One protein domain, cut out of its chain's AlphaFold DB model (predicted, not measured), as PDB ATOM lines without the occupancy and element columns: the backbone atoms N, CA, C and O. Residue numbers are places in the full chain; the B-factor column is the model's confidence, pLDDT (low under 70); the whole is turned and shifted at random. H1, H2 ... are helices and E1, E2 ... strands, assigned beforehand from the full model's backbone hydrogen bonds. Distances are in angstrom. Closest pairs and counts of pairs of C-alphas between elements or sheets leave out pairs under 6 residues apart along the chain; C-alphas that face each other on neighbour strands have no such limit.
ATOM      1  N   ARG A   5      79.079  79.666 147.984       91.81
ATOM      2  CA  ARG A   5      79.184  81.045 148.474       91.81
ATOM      3  C   ARG A   5      80.406  81.177 149.372       91.81
ATOM      4  O   ARG A   5      80.559  80.405 150.319       91.81
ATOM      5  N   ARG A   6      81.240  82.177 149.099       93.31
ATOM      6  CA  ARG A   6      82.337  82.622 149.966       93.31
ATOM      7  C   ARG A   6      82.063  84.034 150.454       93.31
ATOM      8  O   ARG A   6      81.344  84.787 149.809       93.31
ATOM      9  N   HIS A   7      82.637  84.364 151.598       93.19
ATOM     10  CA  HIS A   7      82.496  85.668 152.220       93.19
ATOM     11  C   HIS A   7      83.879  86.292 152.377       93.19
ATOM     12  O   HIS A   7      84.807  85.605 152.809       93.19
ATOM     13  N   LEU A   8      84.014  87.557 151.997       93.12
ATOM     14  CA  LEU A   8      85.224  88.355 152.175       93.12
ATOM     15  C   LEU A   8      84.849  89.649 152.883       93.12
ATOM     16  O   LEU A   8      83.859  90.277 152.519       93.12
ATOM     17  N   ASP A   9      85.644  90.083 153.851       93.06
ATOM     18  CA  ASP A   9      85.581  91.479 154.273       93.06
ATOM     19  C   ASP A   9      86.295  92.386 153.252       93.06
ATOM     20  O   ASP A   9      86.960  91.926 152.315       93.06
ATOM     21  N   HIS A  10      86.144  93.701 153.413       91.25
ATOM     22  CA  HIS A  10      86.784  94.687 152.538       91.25
ATOM     23  C   HIS A  10      88.315  94.575 152.506       91.25
ATOM     24  O   HIS A  10      88.922  94.788 151.456       91.25
ATOM     25  N   GLY A  11      88.948  94.241 153.631       92.50
ATOM     26  CA  GLY A  11      90.397  94.089 153.716       92.50
ATOM     27  C   GLY A  11      90.883  92.881 152.923       92.50
ATOM     28  O   GLY A  11      91.796  93.002 152.108       92.50
ATOM     29  N   ASP A  12      90.228  91.738 153.105       94.12
ATOM     30  CA  ASP A  12      90.512  90.499 152.393       94.12
ATOM     31  C   ASP A  12      90.254  90.631 150.890       94.12
ATOM     32  O   ASP A  12      91.054  90.141 150.092       94.12
ATOM     33  N   PHE A  13      89.180  91.316 150.484       93.44
ATOM     34  CA  PHE A  13      88.918  91.596 149.073       93.44
ATOM     35  C   PHE A  13      90.047  92.433 148.462       93.44
ATOM     36  O   PHE A  13      90.647  92.014 147.472       93.44
ATOM     37  N   LYS A  14      90.410  93.566 149.085       93.75
ATOM     38  CA  LYS A  14      91.520  94.413 148.613       93.75
ATOM     39  C   LYS A  14      92.828  93.637 148.532       93.75
ATOM     40  O   LYS A  14      93.512  93.719 147.515       93.75
ATOM     41  N   ARG A  15      93.163  92.888 149.587       95.19
ATOM     42  CA  ARG A  15      94.394  92.095 149.658       95.19
ATOM     43  C   ARG A  15      94.454  91.087 148.516       95.19
ATOM     44  O   ARG A  15      95.450  91.050 147.811       95.19
ATOM     45  N   ARG A  16      93.367  90.351 148.269       95.25
ATOM     46  CA  ARG A  16      93.299  89.372 147.176       95.25
ATOM     47  C   ARG A  16      93.510  89.994 145.806       95.25
ATOM     48  O   ARG A  16      94.240  89.413 145.011       95.25
ATOM     49  N   ILE A  17      92.887  91.138 145.524       95.19
ATOM     50  CA  ILE A  17      93.086  91.830 144.243       95.19
ATOM     51  C   ILE A  17      94.546  92.262 144.093       95.19
ATOM     52  O   ILE A  17      95.141  91.994 143.058       95.19
ATOM     53  N   LYS A  18      95.133  92.863 145.135       95.12
ATOM     54  CA  LYS A  18      96.528  93.320 145.114       95.12
ATOM     55  C   LYS A  18      97.516  92.170 144.938       95.12
ATOM     56  O   LYS A  18      98.210  92.139 143.933       95.12
ATOM     57  N   GLU A  19      97.488  91.184 145.832       95.12
ATOM     58  CA  GLU A  19      98.406  90.033 145.808       95.12
ATOM     59  C   GLU A  19      98.325  89.243 144.494       95.12
ATOM     60  O   GLU A  19      99.320  88.699 144.041       95.12
ATOM     61  N   THR A  20      97.147  89.176 143.863       95.56
ATOM     62  CA  THR A  20      96.992  88.455 142.586       95.56
ATOM     63  C   THR A  20      97.557  89.241 141.400       95.56
ATOM     64  O   THR A  20      97.918  88.650 140.388       95.56
ATOM     65  N   LEU A  21      97.588  90.569 141.488       95.25
ATOM     66  CA  LEU A  21      98.077  91.438 140.420       95.25
ATOM     67  C   LEU A  21      99.562  91.797 140.573       95.25
ATOM     68  O   LEU A  21     100.185  92.184 139.592       95.25
ATOM     69  N   GLU A  22     100.143  91.625 141.762       91.00
ATOM     70  CA  GLU A  22     101.580  91.812 142.022       91.00
ATOM     71  C   GLU A  22     102.484  90.913 141.156       91.00
ATOM     72  O   GLU A  22     103.660  91.225 140.976       91.00
ATOM     73  N   ASP A  23     101.938  89.840 140.574       89.12
ATOM     74  CA  ASP A  23     102.648  88.962 139.638       89.12
ATOM     75  C   ASP A  23     102.981  89.647 138.293       89.12
ATOM     76  O   ASP A  23     103.860  89.171 137.574       89.12
ATOM     77  N   PHE A  24     102.315  90.758 137.946       93.81
ATOM     78  CA  PHE A  24     102.529  91.478 136.686       93.81
ATOM     79  C   PHE A  24     103.513  92.629 136.856       93.81
ATOM     80  O   PHE A  24     103.235  93.630 137.519       93.81
ATOM     81  N   THR A  25     104.643  92.546 136.159       93.00
ATOM     82  CA  THR A  25     105.720  93.546 136.251       93.00
ATOM     83  C   THR A  25     105.334  94.912 135.682       93.00
ATOM     84  O   THR A  25     105.962  95.920 136.007       93.00
ATOM     85  N   CYS A  26     104.293  94.964 134.844       92.94
ATOM     86  CA  CYS A  26     103.767  96.205 134.288       92.94
ATOM     87  C   CYS A  26     102.979  97.048 135.294       92.94
ATOM     88  O   CYS A  26     102.736  98.225 135.026       92.94
ATOM     89  N   ILE A  27     102.554  96.470 136.420       95.06
ATOM     90  CA  ILE A  27     101.715  97.142 137.410       95.06
ATOM     91  C   ILE A  27     102.598  97.858 138.432       95.06
ATOM     92  O   ILE A  27     103.328  97.233 139.195       95.06
ATOM     93  N   TYR A  28     102.503  99.187 138.456       92.94
ATOM     94  CA  TYR A  28     103.237 100.040 139.390       92.94
ATOM     95  C   TYR A  28     102.477 100.256 140.706       92.94
ATOM     96  O   TYR A  28     103.069 100.203 141.782       92.94
ATOM     97  N   ASP A  29     101.165 100.498 140.628       94.44
ATOM     98  CA  ASP A  29     100.309 100.715 141.798       94.44
ATOM     99  C   ASP A  29      98.881 100.212 141.549       94.44
ATOM    100  O   ASP A  29      98.420 100.103 140.408       94.44
ATOM    101  N   ILE A  30      98.179  99.899 142.640       94.31
ATOM    102  CA  ILE A  30      96.798  99.418 142.626       94.31
ATOM    103  C   ILE A  30      96.002 100.153 143.707       94.31
ATOM    104  O   ILE A  30      96.165  99.908 144.914       94.31
ATOM    105  N   ASP A  31      95.048 100.967 143.268       92.56
ATOM    106  CA  ASP A  31      94.061 101.602 144.132       92.56
ATOM    107  C   ASP A  31      92.711 100.886 144.019       92.56
ATOM    108  O   ASP A  31      92.076 100.858 142.966       92.56
ATOM    109  N   VAL A  32      92.258 100.289 145.120       87.38
ATOM    110  CA  VAL A  32      90.971  99.588 145.185       87.38
ATOM    111  C   VAL A  32      89.996 100.452 145.976       87.38
ATOM    112  O   VAL A  32      90.029 100.474 147.218       87.38
ATOM    113  N   ASN A  33      89.109 101.137 145.253       81.56
ATOM    114  CA  ASN A  33      88.073 101.968 145.846       81.56
ATOM    115  C   ASN A  33      86.777 101.163 146.017       81.56
ATOM    116  O   ASN A  33      86.095 100.826 145.052       81.56
ATOM    117  N   LEU A  34      86.442 100.865 147.275       77.44
ATOM    118  CA  LEU A  34      85.228 100.133 147.655       77.44
ATOM    119  C   LEU A  34      84.085 101.062 148.090       77.44
ATOM    120  O   LEU A  34      83.060 100.590 148.551       77.44
ATOM    121  N   VAL A  35      84.270 102.383 148.029       70.88
ATOM    122  CA  VAL A  35      83.226 103.349 148.417       70.88
ATOM    123  C   VAL A  35      82.311 103.679 147.233       70.88
ATOM    124  O   VAL A  35      81.161 104.073 147.427       70.88
ATOM    125  N   ASP A  36      82.798 103.487 146.006       65.31
ATOM    126  CA  ASP A  36      82.053 103.770 144.783       65.31
ATOM    127  C   ASP A  36      81.284 102.528 144.313       65.31
ATOM    128  O   ASP A  36      81.864 101.457 144.138       65.31
ATOM    129  N   GLN A  37      79.983 102.686 144.043       70.81
ATOM    130  CA  GLN A  37      79.208 101.709 143.274       70.81
ATOM    131  C   GLN A  37      79.034 102.191 141.822       70.81
ATOM    132  O   GLN A  37      78.566 103.312 141.606       70.81
ATOM    133  N   PRO A  38      79.359 101.366 140.807       76.44
ATOM    134  CA  PRO A  38      79.876  99.998 140.913       76.44
ATOM    135  C   PRO A  38      81.326  99.957 141.425       76.44
ATOM    136  O   PRO A  38      82.091 100.871 141.118       76.44
ATOM    137  N   ILE A  39      81.681  98.880 142.143       84.25
ATOM    138  CA  ILE A  39      83.033  98.635 142.678       84.25
ATOM    139  C   ILE A  39      84.053  98.750 141.548       84.25
ATOM    140  O   ILE A  39      83.869  98.153 140.481       84.25
ATOM    141  N   ARG A  40      85.134  99.490 141.793       89.75
ATOM    142  CA  ARG A  40      86.215  99.695 140.828       89.75
ATOM    143  C   ARG A  40      87.575  99.575 141.491       89.75
ATOM    144  O   ARG A  40      87.754  99.909 142.662       89.75
ATOM    145  N   ALA A  41      88.554  99.158 140.704       92.38
ATOM    146  CA  ALA A  41      89.954  99.370 141.034       92.38
ATOM    147  C   ALA A  41      90.656 100.090 139.886       92.38
ATOM    148  O   ALA A  41      90.283  99.952 138.725       92.38
ATOM    149  N   LYS A  42      91.663 100.879 140.228       94.62
ATOM    150  CA  LYS A  42      92.549 101.558 139.298       94.62
ATOM    151  C   LYS A  42      93.910 100.884 139.379       94.62
ATOM    152  O   LYS A  42      94.485 100.781 140.459       94.62
ATOM    153  N   VAL A  43      94.388 100.411 138.238       96.19
ATOM    154  CA  VAL A  43      95.723  99.836 138.073       96.19
ATOM    155  C   VAL A  43      96.561 100.852 137.323       96.19
ATOM    156  O   VAL A  43      96.211 101.230 136.205       96.19
ATOM    157  N   THR A  44      97.643 101.309 137.937       96.69
ATOM    158  CA  THR A  44      98.610 102.194 137.291       96.69
ATOM    159  C   THR A  44      99.674 101.353 136.607       96.69
ATOM    160  O   THR A  44     100.292 100.495 137.236       96.69
ATOM    161  N   ILE A  45      99.881 101.605 135.318       96.25
ATOM    162  CA  ILE A  45     100.887 100.943 134.490       96.25
ATOM    163  C   ILE A  45     101.982 101.955 134.157       96.25
ATOM    164  O   ILE A  45     101.682 103.065 133.710       96.25
ATOM    165  N   ASP A  46     103.240 101.554 134.353       95.12
ATOM    166  CA  ASP A  46     104.417 102.311 133.914       95.12
ATOM    167  C   ASP A  46     105.053 101.626 132.685       95.12
ATOM    168  O   ASP A  46     105.658 100.552 132.814       95.12
ATOM    169  N   PRO A  47     104.976 102.243 131.488       94.12
ATOM    170  CA  PRO A  47     105.616 101.724 130.278       94.12
ATOM    171  C   PRO A  47     107.132 101.520 130.386       94.12
ATOM    172  O   PRO A  47     107.719 100.829 129.557       94.12
ATOM    173  N   LYS A  48     107.794 102.128 131.377       94.25
ATOM    174  CA  LYS A  48     109.245 102.007 131.590       94.25
ATOM    175  C   LYS A  48     109.631 100.731 132.335       94.25
ATOM    176  O   LYS A  48     110.802 100.356 132.302       94.25
ATOM    177  N   MET A  49     108.685 100.077 133.011       92.81
ATOM    178  CA  MET A  49     108.955  98.903 133.849       92.81
ATOM    179  C   MET A  49     108.853  97.574 133.098       92.81
ATOM    180  O   MET A  49     109.427  96.579 133.535       92.81
ATOM    181  N   SER A  50     108.136  97.542 131.978       93.12
ATOM    182  CA  SER A  50     107.768  96.302 131.294       93.12
ATOM    183  C   SER A  50     107.638  96.502 129.785       93.12
ATOM    184  O   SER A  50     107.700  97.620 129.277       93.12
ATOM    185  N   THR A  51     107.480  95.405 129.047       95.75
ATOM    186  CA  THR A  51     107.170  95.466 127.614       95.75
ATOM    187  C   THR A  51     105.666  95.579 127.393       95.75
ATOM    188  O   THR A  51     104.870  95.242 128.265       95.75
ATOM    189  N   TYR A  52     105.255  95.985 126.191       96.19
ATOM    190  CA  TYR A  52     103.832  95.984 125.852       96.19
ATOM    191  C   TYR A  52     103.230  94.566 125.818       96.19
ATOM    192  O   TYR A  52     102.036  94.400 126.043       96.19
ATOM    193  N   ASP A  53     104.050  93.534 125.591       95.94
ATOM    194  CA  ASP A  53     103.604  92.139 125.668       95.94
ATOM    195  C   ASP A  53     103.130  91.770 127.082       95.94
ATOM    196  O   ASP A  53     102.078  91.152 127.212       95.94
ATOM    197  N   GLU A  54     103.808  92.253 128.127       95.75
ATOM    198  CA  GLU A  54     103.377  92.078 129.524       95.75
ATOM    199  C   GLU A  54     102.002  92.717 129.778       95.75
ATOM    200  O   GLU A  54     101.135  92.135 130.428       95.75
ATOM    201  N   VAL A  55     101.769  93.910 129.221       96.31
ATOM    202  CA  VAL A  55     100.474  94.597 129.336       96.31
ATOM    203  C   VAL A  55      99.371  93.772 128.677       96.31
ATOM    204  O   VAL A  55      98.286  93.638 129.241       96.31
ATOM    205  N   LYS A  56      99.636  93.169 127.512       96.19
ATOM    206  CA  LYS A  56      98.677  92.269 126.854       96.19
ATOM    207  C   LYS A  56      98.408  91.014 127.676       96.19
ATOM    208  O   LYS A  56      97.258  90.584 127.747       96.19
ATOM    209  N   GLU A  57      99.433  90.433 128.298       95.38
ATOM    210  CA  GLU A  57      99.270  89.289 129.199       95.38
ATOM    211  C   GLU A  57      98.381  89.644 130.397       95.38
ATOM    212  O   GLU A  57      97.452  88.895 130.709       95.38
ATOM    213  N   PHE A  58      98.587  90.819 130.999       96.12
ATOM    214  CA  PHE A  58      97.720  91.358 132.047       96.12
ATOM    215  C   PHE A  58      96.269  91.545 131.571       96.12
ATOM    216  O   PHE A  58      95.343  91.067 132.230       96.12
ATOM    217  N   LEU A  59      96.048  92.197 130.425       96.06
ATOM    218  CA  LEU A  59      94.698  92.406 129.886       96.06
ATOM    219  C   LEU A  59      93.988  91.076 129.630       96.06
ATOM    220  O   LEU A  59      92.852  90.881 130.059       96.06
ATOM    221  N   HIS A  60      94.687  90.124 129.012       95.19
ATOM    222  CA  HIS A  60      94.143  88.795 128.771       95.19
ATOM    223  C   HIS A  60      93.817  88.064 130.079       95.19
ATOM    224  O   HIS A  60      92.785  87.397 130.180       95.19
ATOM    225  N   PHE A  61      94.665  88.211 131.100       94.56
ATOM    226  CA  PHE A  61      94.448  87.632 132.422       94.56
ATOM    227  C   PHE A  61      93.164  88.142 133.083       94.56
ATOM    228  O   PHE A  61      92.425  87.344 133.665       94.56
ATOM    229  N   VAL A  62      92.872  89.440 132.969       94.88
ATOM    230  CA  VAL A  62      91.635  90.032 133.504       94.88
ATOM    231  C   VAL A  62      90.421  89.852 132.584       94.88
ATOM    232  O   VAL A  62      89.320  90.265 132.939       94.88
ATOM    233  N   GLY A  63      90.586  89.164 131.450       91.81
ATOM    234  CA  GLY A  63      89.508  88.835 130.516       91.81
ATOM    235  C   GLY A  63      89.182  89.938 129.510       91.81
ATOM    236  O   GLY A  63      88.082  89.934 128.957       91.81
ATOM    237  N   ASP A  64      90.118  90.854 129.269       94.19
ATOM    238  CA  ASP A  64      89.974  91.971 128.342       94.19
ATOM    239  C   ASP A  64      90.933  91.858 127.141       94.19
ATOM    240  O   ASP A  64      91.741  90.929 127.035       94.19
ATOM    241  N   ASP A  65      90.807  92.788 126.196       90.69
ATOM    242  CA  ASP A  65      91.563  92.822 124.941       90.69
ATOM    243  C   ASP A  65      92.032  94.252 124.634       90.69
ATOM    244  O   ASP A  65      91.242  95.202 124.647       90.69
ATOM    245  N   GLU A  66      93.317  94.394 124.296       89.38
ATOM    246  CA  GLU A  66      93.966  95.653 123.911       89.38
ATOM    247  C   GLU A  66      93.203  96.452 122.847       89.38
ATOM    248  O   GLU A  66      93.204  97.681 122.880       89.38
ATOM    249  N   ALA A  67      92.487  95.776 121.942       88.19
ATOM    250  CA  ALA A  67      91.745  96.415 120.860       88.19
ATOM    251  C   ALA A  67      90.506  97.199 121.328       88.19
ATOM    252  O   ALA A  67      89.913  97.941 120.540       88.19
ATOM    253  N   ARG A  68      90.054  96.996 122.572       87.44
ATOM    254  CA  ARG A  68      88.794  97.560 123.093       87.44
ATOM    255  C   ARG A  68      88.980  98.427 124.327       87.44
ATOM    256  O   ARG A  68      88.086  99.214 124.641       87.44
ATOM    257  N   VAL A  69      90.107  98.290 125.016       93.75
ATOM    258  CA  VAL A  69      90.343  98.985 126.277       93.75
ATOM    259  C   VAL A  69      90.846 100.403 126.081       93.75
ATOM    260  O   VAL A  69      91.673 100.705 125.220       93.75
ATOM    261  N   LEU A  70      90.360 101.275 126.957       95.56
ATOM    262  CA  LEU A  70      90.857 102.630 127.104       95.56
ATOM    263  C   LEU A  70      91.612 102.744 128.425       95.56
ATOM    264  O   LEU A  70      91.196 102.188 129.443       95.56
ATOM    265  N   CYS A  71      92.684 103.522 128.415       96.31
ATOM    266  CA  CYS A  71      93.366 103.974 129.613       96.31
ATOM    267  C   CYS A  71      93.161 105.472 129.834       96.31
ATOM    268  O   CYS A  71      92.986 106.247 128.891       96.31
ATOM    269  N   GLU A  72      93.246 105.879 131.093       97.19
ATOM    270  CA  GLU A  72      93.298 107.268 131.526       97.19
ATOM    271  C   GLU A  72      94.763 107.675 131.726       97.19
ATOM    272  O   GLU A  72      95.448 107.177 132.618       97.19
ATOM    273  N   THR A  73      95.268 108.582 130.894       94.00
ATOM    274  CA  THR A  73      96.595 109.186 131.107       94.00
ATOM    275  C   THR A  73      96.621 110.037 132.379       94.00
ATOM    276  O   THR A  73      95.578 110.481 132.862       94.00
ATOM    277  N   LYS A  74      97.814 110.391 132.869       88.25
ATOM    278  CA  LYS A  74      97.995 111.302 134.017       88.25
ATOM    279  C   LYS A  74      97.221 112.630 133.928       88.25
ATOM    280  O   LYS A  74      96.872 113.207 134.954       88.25
ATOM    281  N   ASN A  75      96.939 113.115 132.718       89.38
ATOM    282  CA  ASN A  75      96.185 114.353 132.487       89.38
ATOM    283  C   ASN A  75      94.658 114.142 132.415       89.38
ATOM    284  O   ASN A  75      93.938 115.062 132.030       89.38
ATOM    285  N   GLY A  76      94.158 112.942 132.723       91.56
ATOM    286  CA  GLY A  76      92.734 112.598 132.649       91.56
ATOM    287  C   GLY A  76      92.216 112.359 131.227       91.56
ATOM    288  O   GLY A  76      91.009 112.277 131.008       91.56
ATOM    289  N   VAL A  77      93.102 112.278 130.226       95.50
ATOM    290  CA  VAL A  77      92.706 112.006 128.835       95.50
ATOM    291  C   VAL A  77      92.537 110.504 128.643       95.50
ATOM    292  O   VAL A  77      93.480 109.752 128.901       95.50
ATOM    293  N   LEU A  78      91.362 110.098 128.152       97.00
ATOM    294  CA  LEU A  78      91.068 108.725 127.750       97.00
ATOM    295  C   LEU A  78      91.582 108.454 126.336       97.00
ATOM    296  O   LEU A  78      91.315 109.234 125.420       97.00
ATOM    297  N   LYS A  79      92.284 107.338 126.157       96.06
ATOM    298  CA  LYS A  79      92.791 106.885 124.856       96.06
ATOM    299  C   LYS A  79      92.987 105.367 124.829       96.06
ATOM    300  O   LYS A  79      93.000 104.763 125.902       96.06
ATOM    301  N   PRO A  80      93.121 104.753 123.643       96.50
ATOM    302  CA  PRO A  80      93.500 103.349 123.517       96.50
ATOM    303  C   PRO A  80      94.759 103.011 124.319       96.50
ATOM    304  O   PRO A  80      95.677 103.829 124.423       96.50
ATOM    305  N   ILE A  81      94.800 101.816 124.910       95.75
ATOM    306  CA  ILE A  81      95.903 101.442 125.807       95.75
ATOM    307  C   ILE A  81      97.249 101.324 125.079       95.75
ATOM    308  O   ILE A  81      98.291 101.605 125.663       95.75
ATOM    309  N   ASP A  82      97.239 100.951 123.798       95.88
ATOM    310  CA  ASP A  82      98.433 100.884 122.952       95.88
ATOM    311  C   ASP A  82      99.018 102.279 122.689       95.88
ATOM    312  O   ASP A  82     100.235 102.459 122.658       95.88
ATOM    313  N   GLU A  83      98.160 103.285 122.509       95.62
ATOM    314  CA  GLU A  83      98.563 104.687 122.428       95.62
ATOM    315  C   GLU A  83      99.099 105.176 123.776       95.62
ATOM    316  O   GLU A  83     100.173 105.770 123.819       95.62
ATOM    317  N   GLY A  84      98.401 104.873 124.878       94.81
ATOM    318  CA  GLY A  84      98.852 105.217 126.230       94.81
ATOM    319  C   GLY A  84     100.226 104.641 126.567       94.81
ATOM    320  O   GLY A  84     101.073 105.345 127.112       94.81
ATOM    321  N   PHE A  85     100.491 103.396 126.170       95.69
ATOM    322  CA  PHE A  85     101.798 102.774 126.358       95.69
ATOM    323  C   PHE A  85     102.888 103.423 125.498       95.69
ATOM    324  O   PHE A  85     103.988 103.689 125.985       95.69
ATOM    325  N   ARG A  86     102.594 103.715 124.225       95.31
ATOM    326  CA  ARG A  86     103.549 104.346 123.295       95.31
ATOM    327  C   ARG A  86     103.946 105.764 123.696       95.31
ATOM    328  O   ARG A  86     105.049 106.183 123.351       95.31
ATOM    329  N   ASP A  87     103.091 106.475 124.428       94.50
ATOM    330  CA  ASP A  87     103.416 107.792 124.982       94.50
ATOM    331  C   ASP A  87     104.557 107.732 126.018       94.50
ATOM    332  O   ASP A  87     105.219 108.742 126.253       94.50
ATOM    333  N   GLY A  88     104.816 106.561 126.617       93.31
ATOM    334  CA  GLY A  88     105.923 106.345 127.557       93.31
ATOM    335  C   GLY A  88     105.722 106.967 128.943       93.31
ATOM    336  O   GLY A  88     106.664 107.019 129.738       93.31
ATOM    337  N   GLU A  89     104.516 107.445 129.233       94.38
ATOM    338  CA  GLU A  89     104.116 108.021 130.516       94.38
ATOM    339  C   GLU A  89     103.174 107.072 131.263       94.38
ATOM    340  O   GLU A  89     102.465 106.274 130.651       94.38
ATOM    341  N   GLU A  90     103.145 107.184 132.592       96.00
ATOM    342  CA  GLU A  90     102.220 106.414 133.426       96.00
ATOM    343  C   GLU A  90     100.761 106.679 133.029       96.00
ATOM    344  O   GLU A  90     100.323 107.822 132.822       96.00
ATOM    345  N   PHE A  91      99.983 105.605 132.988       96.56
ATOM    346  CA  PHE A  91      98.553 105.658 132.732       96.56
ATOM    347  C   PHE A  91      97.811 104.692 133.646       96.56
ATOM    348  O   PHE A  91      98.389 103.806 134.270       96.56
ATOM    349  N   THR A  92      96.502 104.876 133.740       97.06
ATOM    350  CA  THR A  92      95.634 104.084 134.602       97.06
ATOM    351  C   THR A  92      94.635 103.292 133.775       97.06
ATOM    352  O   THR A  92      93.978 103.833 132.886       97.06
ATOM    353  N   TYR A  93      94.475 102.017 134.104       95.94
ATOM    354  CA  TYR A  93      93.405 101.157 133.616       95.94
ATOM    355  C   TYR A  93      92.396 100.913 134.746       95.94
ATOM    356  O   TYR A  93      92.776 100.682 135.894       95.94
ATOM    357  N   THR A  94      91.100 101.022 134.443       94.88
ATOM    358  CA  THR A  94      90.035 100.834 135.440       94.88
ATOM    359  C   THR A  94      89.464  99.428 135.332       94.88
ATOM    360  O   THR A  94      88.822  99.101 134.340       94.88
ATOM    361  N   LEU A  95      89.640  98.636 136.386       94.44
ATOM    362  CA  LEU A  95      89.014  97.334 136.573       94.44
ATOM    363  C   LEU A  95      87.569  97.517 137.039       94.44
ATOM    364  O   LEU A  95      87.311  98.176 138.054       94.44
ATOM    365  N   GLY A  96      86.635  96.912 136.313       92.62
ATOM    366  CA  GLY A  96      85.246  96.762 136.711       92.62
ATOM    367  C   GLY A  96      84.975  95.397 137.345       92.62
ATOM    368  O   GLY A  96      85.869  94.639 137.719       92.62
ATOM    369  N   ILE A  97      83.690  95.077 137.494       90.94
ATOM    370  CA  ILE A  97      83.250  93.875 138.212       90.94
ATOM    371  C   ILE A  97      83.615  92.567 137.493       90.94
ATOM    372  O   ILE A  97      83.857  91.548 138.143       90.94
ATOM    373  N   ASN A  98      83.673  92.593 136.159       91.75
ATOM    374  CA  ASN A  98      84.006  91.423 135.350       91.75
ATOM    375  C   ASN A  98      85.485  91.077 135.510       91.75
ATOM    376  O   ASN A  98      85.825  89.928 135.792       91.75
ATOM    377  N   GLU A  99      86.345  92.089 135.430       94.69
ATOM    378  CA  GLU A  99      87.787  91.950 135.603       94.69
ATOM    379  C   GLU A  99      88.104  91.481 137.030       94.69
ATOM    380  O   GLU A  99      88.848  90.521 137.235       94.69
ATOM    381  N   MET A 100      87.438  92.067 138.034       94.25
ATOM    382  CA  MET A 100      87.534  91.622 139.431       94.25
ATOM    383  C   MET A 100      87.116  90.156 139.616       94.25
ATOM    384  O   MET A 100      87.718  89.433 140.412       94.25
ATOM    385  N   SER A 101      86.115  89.686 138.869       93.81
ATOM    386  CA  SER A 101      85.667  88.287 138.908       93.81
ATOM    387  C   SER A 101      86.725  87.328 138.343       93.81
ATOM    388  O   SER A 101      86.930  86.244 138.903       93.81
ATOM    389  N   GLN A 102      87.450  87.727 137.291       94.25
ATOM    390  CA  GLN A 102      88.577  86.949 136.755       94.25
ATOM    391  C   GLN A 102      89.735  86.882 137.753       94.25
ATOM    392  O   GLN A 102      90.219  85.791 138.073       94.25
ATOM    393  N   ILE A 103      90.106  88.025 138.337       95.44
ATOM    394  CA  ILE A 103      91.164  88.111 139.353       95.44
ATOM    395  C   ILE A 103      90.824  87.218 140.554       95.44
ATOM    396  O   ILE A 103      91.634  86.391 140.974       95.44
ATOM    397  N   LEU A 104      89.601  87.304 141.084       95.19
ATOM    398  CA  LEU A 104      89.177  86.470 142.210       95.19
ATOM    399  C   LEU A 104      89.118  84.978 141.869       95.19
ATOM    400  O   LEU A 104      89.473  84.153 142.713       95.19
ATOM    401  N   THR A 105      88.723  84.612 140.644       94.19
ATOM    402  CA  THR A 105      88.747  83.211 140.180       94.19
ATOM    403  C   THR A 105      90.155  82.625 140.320       94.19
ATOM    404  O   THR A 105      90.320  81.501 140.807       94.19
ATOM    405  N   LYS A 106      91.176  83.411 139.963       91.12
ATOM    406  CA  LYS A 106      92.592  83.042 140.084       91.12
ATOM    407  C   LYS A 106      93.071  83.063 141.534       91.12
ATOM    408  O   LYS A 106      93.656  82.079 141.976       91.12
ATOM    409  N   SER A 107      92.729  84.100 142.301       94.94
ATOM    410  CA  SER A 107      93.067  84.232 143.731       94.94
ATOM    411  C   SER A 107      92.578  83.053 144.584       94.94
ATOM    412  O   SER A 107      93.210  82.650 145.563       94.94
ATOM    413  N   TYR A 108      91.427  82.479 144.235       93.69
ATOM    414  CA  TYR A 108      90.893  81.300 144.913       93.69
ATOM    415  C   TYR A 108      91.459  79.972 144.404       93.69
ATOM    416  O   TYR A 108      91.101  78.932 144.965       93.69
ATOM    417  N   ASN A 109      92.307  80.001 143.371       91.75
ATOM    418  CA  ASN A 109      92.824  78.833 142.665       91.75
ATOM    419  C   ASN A 109      91.693  77.857 142.298       91.75
ATOM    420  O   ASN A 109      91.725  76.669 142.638       91.75
ATOM    421  N   LEU A 110      90.623  78.391 141.697       91.50
ATOM    422  CA  LEU A 110      89.453  77.582 141.382       91.50
ATOM    423  C   LEU A 110      89.771  76.545 140.291       91.50
ATOM    424  O   LEU A 110      90.559  76.815 139.381       91.50
ATOM    425  N   PRO A 111      89.135  75.360 140.348       90.06
ATOM    426  CA  PRO A 111      89.156  74.397 139.253       90.06
ATOM    427  C   PRO A 111      88.724  75.022 137.918       90.06
ATOM    428  O   PRO A 111      87.923  75.951 137.894       90.06
ATOM    429  N   ARG A 112      89.212  74.481 136.793       87.50
ATOM    430  CA  ARG A 112      88.948  75.020 135.437       87.50
ATOM    431  C   ARG A 112      87.461  75.072 135.060       87.50
ATOM    432  O   ARG A 112      87.072  75.872 134.213       87.50
ATOM    433  N   ASP A 113      86.653  74.208 135.663       89.25
ATOM    434  CA  ASP A 113      85.203  74.112 135.491       89.25
ATOM    435  C   ASP A 113      84.419  75.041 136.430       89.25
ATOM    436  O   ASP A 113      83.191  74.998 136.437       89.25
ATOM    437  N   LYS A 114      85.096  75.898 137.204       91.25
ATOM    438  CA  LYS A 114      84.476  76.889 138.086       91.25
ATOM    439  C   LYS A 114      84.927  78.312 137.763       91.25
ATOM    440  O   LYS A 114      86.041  78.534 137.301       91.25
ATOM    441  N   GLN A 115      84.063  79.276 138.067       93.12
ATOM    442  CA  GLN A 115      84.348  80.708 137.953       93.12
ATOM    443  C   GLN A 115      83.577  81.509 139.006       93.12
ATOM    444  O   GLN A 115      82.591  81.016 139.563       93.12
ATOM    445  N   ILE A 116      83.999  82.750 139.262       93.94
ATOM    446  CA  ILE A 116      83.152  83.709 139.976       93.94
ATOM    447  C   ILE A 116      81.981  84.095 139.066       93.94
ATOM    448  O   ILE A 116      82.182  84.630 137.982       93.94
ATOM    449  N   ASP A 117      80.768  83.785 139.512       91.00
ATOM    450  CA  ASP A 117      79.513  84.063 138.809       91.00
ATOM    451  C   ASP A 117      78.959  85.443 139.186       91.00
ATOM    452  O   ASP A 117      78.466  86.186 138.341       91.00
ATOM    453  N   SER A 118      79.066  85.816 140.464       91.12
ATOM    454  CA  SER A 118      78.706  87.159 140.921       91.12
ATOM    455  C   SER A 118      79.444  87.570 142.192       91.12
ATOM    456  O   SER A 118      79.856  86.743 143.009       91.12
ATOM    457  N   ILE A 119      79.584  88.884 142.350       91.69
ATOM    458  CA  ILE A 119      80.145  89.556 143.519       91.69
ATOM    459  C   ILE A 119      79.058  90.504 144.022       91.69
ATOM    460  O   ILE A 119      78.633  91.395 143.286       91.69
ATOM    461  N   ILE A 120      78.583  90.302 145.249       89.50
ATOM    462  CA  ILE A 120      77.546  91.142 145.855       89.50
ATOM    463  C   ILE A 120      78.111  91.811 147.100       89.50
ATOM    464  O   ILE A 120      78.539  91.139 148.034       89.50
ATOM    465  N   GLU A 121      78.091  93.137 147.114       86.62
ATOM    466  CA  GLU A 121      78.520  93.944 148.253       86.62
ATOM    467  C   GLU A 121      77.390  94.122 149.273       86.62
ATOM    468  O   GLU A 121      76.255  94.462 148.930       86.62
ATOM    469  N   PHE A 122      77.722  93.942 150.548       82.31
ATOM    470  CA  PHE A 122      76.851  94.163 151.690       82.31
ATOM    471  C   PHE A 122      77.610  94.897 152.796       82.31
ATOM    472  O   PHE A 122      78.327  94.278 153.585       82.31
ATOM    473  N   LYS A 123      77.366  96.208 152.907       80.56
ATOM    474  CA  LYS A 123      77.989  97.109 153.893       80.56
ATOM    475  C   LYS A 123      79.520  97.072 153.839       80.56
ATOM    476  O   LYS A 123      80.094  97.819 153.067       80.56
ATOM    477  N   ASP A 124      80.131  96.209 154.648       81.00
ATOM    478  CA  ASP A 124      81.582  96.089 154.837       81.00
ATOM    479  C   ASP A 124      82.119  94.727 154.358       81.00
ATOM    480  O   ASP A 124      83.213  94.290 154.732       81.00
ATOM    481  N   THR A 125      81.314  94.006 153.575       89.81
ATOM    482  CA  THR A 125      81.583  92.628 153.169       89.81
ATOM    483  C   THR A 125      81.141  92.352 151.740       89.81
ATOM    484  O   THR A 125      80.234  92.997 151.221       89.81
ATOM    485  N   PHE A 126      81.741  91.337 151.129       90.81
ATOM    486  CA  PHE A 126      81.383  90.808 149.825       90.81
ATOM    487  C   PHE A 126      80.972  89.347 149.945       90.81
ATOM    488  O   PHE A 126      81.700  88.514 150.491       90.81
ATOM    489  N   ASP A 127      79.829  89.024 149.358       92.69
ATOM    490  CA  ASP A 127      79.474  87.657 149.030       92.69
ATOM    491  C   ASP A 127      79.940  87.339 147.615       92.69
ATOM    492  O   ASP A 127      79.505  87.957 146.641       92.69
ATOM    493  N   ILE A 128      80.813  86.344 147.512       94.19
ATOM    494  CA  ILE A 128      81.329  85.842 146.247       94.19
ATOM    495  C   ILE A 128      80.619  84.532 145.925       94.19
ATOM    496  O   ILE A 128      80.736  83.549 146.662       94.19
ATOM    497  N   TYR A 129      79.890  84.511 144.818       93.81
ATOM    498  CA  TYR A 129      79.187  83.333 144.335       93.81
ATOM    499  C   TYR A 129      80.011  82.659 143.246       93.81
ATOM    500  O   TYR A 129      80.374  83.275 142.247       93.81
ATOM    501  N   ILE A 130      80.308  81.381 143.450       94.38
ATOM    502  CA  ILE A 130      81.092  80.552 142.542       94.38
ATOM    503  C   ILE A 130      80.141  79.602 141.820       94.38
ATOM    504  O   ILE A 130      79.435  78.809 142.457       94.38
ATOM    505  N   GLY A 131      80.151  79.683 140.495       91.19
ATOM    506  CA  GLY A 131      79.352  78.862 139.594       91.19
ATOM    507  C   GLY A 131      80.203  77.926 138.741       91.19
ATOM    508  O   GLY A 131      81.432  77.905 138.831       91.19
ATOM    509  N   GLU A 132      79.525  77.145 137.903       89.12
ATOM    510  CA  GLU A 132      80.168  76.349 136.858       89.12
ATOM    511  C   GLU A 132      80.571  77.255 135.688       89.12
ATOM    512  O   GLU A 132      79.835  78.164 135.302       89.12
TER     513      GLU A 132
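Overview. This is residues 5 to 132 of the 141 residues of an uncharacterized protein of Clostridium cellulovorans (strain ATCC 35296 / DSM 3052 / OCM 3 / 743B) (UniProt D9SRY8). Two twisted antiparallel sheets, one of three strands at one end of the longest axis and one of five strands along the rest, are bridged by two helices, H1 and H4, which cross nearly at right angles and pack on both. H3 packs on E4 of the larger sheet, towards the other end, and H2 runs close beside H3, only grazing that sheet. The printed part has 128 residues, with four named helices and eight named strands in the order E1 H1 E2 E3 H2 E4 E5 H3 E6 H4 E7 E8; the sheet orders are E2 E3 E6 E4 E5 and E1 E8 E7. The class is mixed, and the whole is compact, with a radius of gyration of the C-alphas of 14.7 A and spans of 43 by 31 by 23 A.

Along the chain. E1 is residues 5 to 9, 13.5 A, with C-alpha 5 at (79.184, 81.045, 148.474). H1, residues 10 to 21, is 16.9 A long. E2, 27 to 33, is 16.7 A and E3, 40 to 45, is 16.0 A. H2, 52 to 61, is 14.2 A. The short E4, 70 to 73, and E5, 78 to 80, precede H3, 81 to 86. E6, 91 to 95, is 13.2 A, and H4, 97 to 107, is 14.8 A, from C-alpha 97 at (83.250, 93.875, 138.212). E7, 114 to 122, is 23.3 A and E8, 125 to 132, is 23.1 A, ending at (80.168, 76.349, 136.858).

Arrangement. In the smaller sheet, N 6 and O 128 of E1 and E8 are 2.8 A apart; in the hairpin E7 and E8, N 120 and O 127 are 2.9 A apart. H1 stands up from this sheet, and H4 lies over E7 at a height of 7.8 A, on the same face. H1 touches H4 with residues 16 to 21 alone, about perpendicular at 76 degrees; their closest C-alphas, of Thr 20 and Ser 107, are 5.9 A apart. On the strongly twisted larger sheet, H1 runs along the strands, at 21 degrees to E2 on the local plane. There N 31 and O 42 of the hairpin E2 and E3 are 2.9 A apart, N 43 and O 93 of E3 and E6 2.9 A, N 72 and O 92 of E4 and E6 2.8 A, and N 71 and O 79 of the hairpin E4 and E5 2.8 A. E3, H2, E4 and E5, H3, E6 are split strand-helix-strand units, in each of which the two strands run the same way in one sheet with another strand between them, E6 in the first and E4 in the second, and both crossovers are right-handed. H3 lies over E4 at a height of 8.5 A. H2 and H3 are close but not clearly touching, the closest C-alphas, of Tyr 52 and Phe 85, being 7.1 A apart. In H1, H2, H3 and H4 every O i to N i+4 pair is within hydrogen-bond range.

Size, cuts and confidence. The C-alphas farthest apart, of Arg 5 and Asp 87, are 43.1 A apart. The printed part has no cut, and no link is long. The mean pLDDT of the printed part is 92.2; residue 36 is under 70.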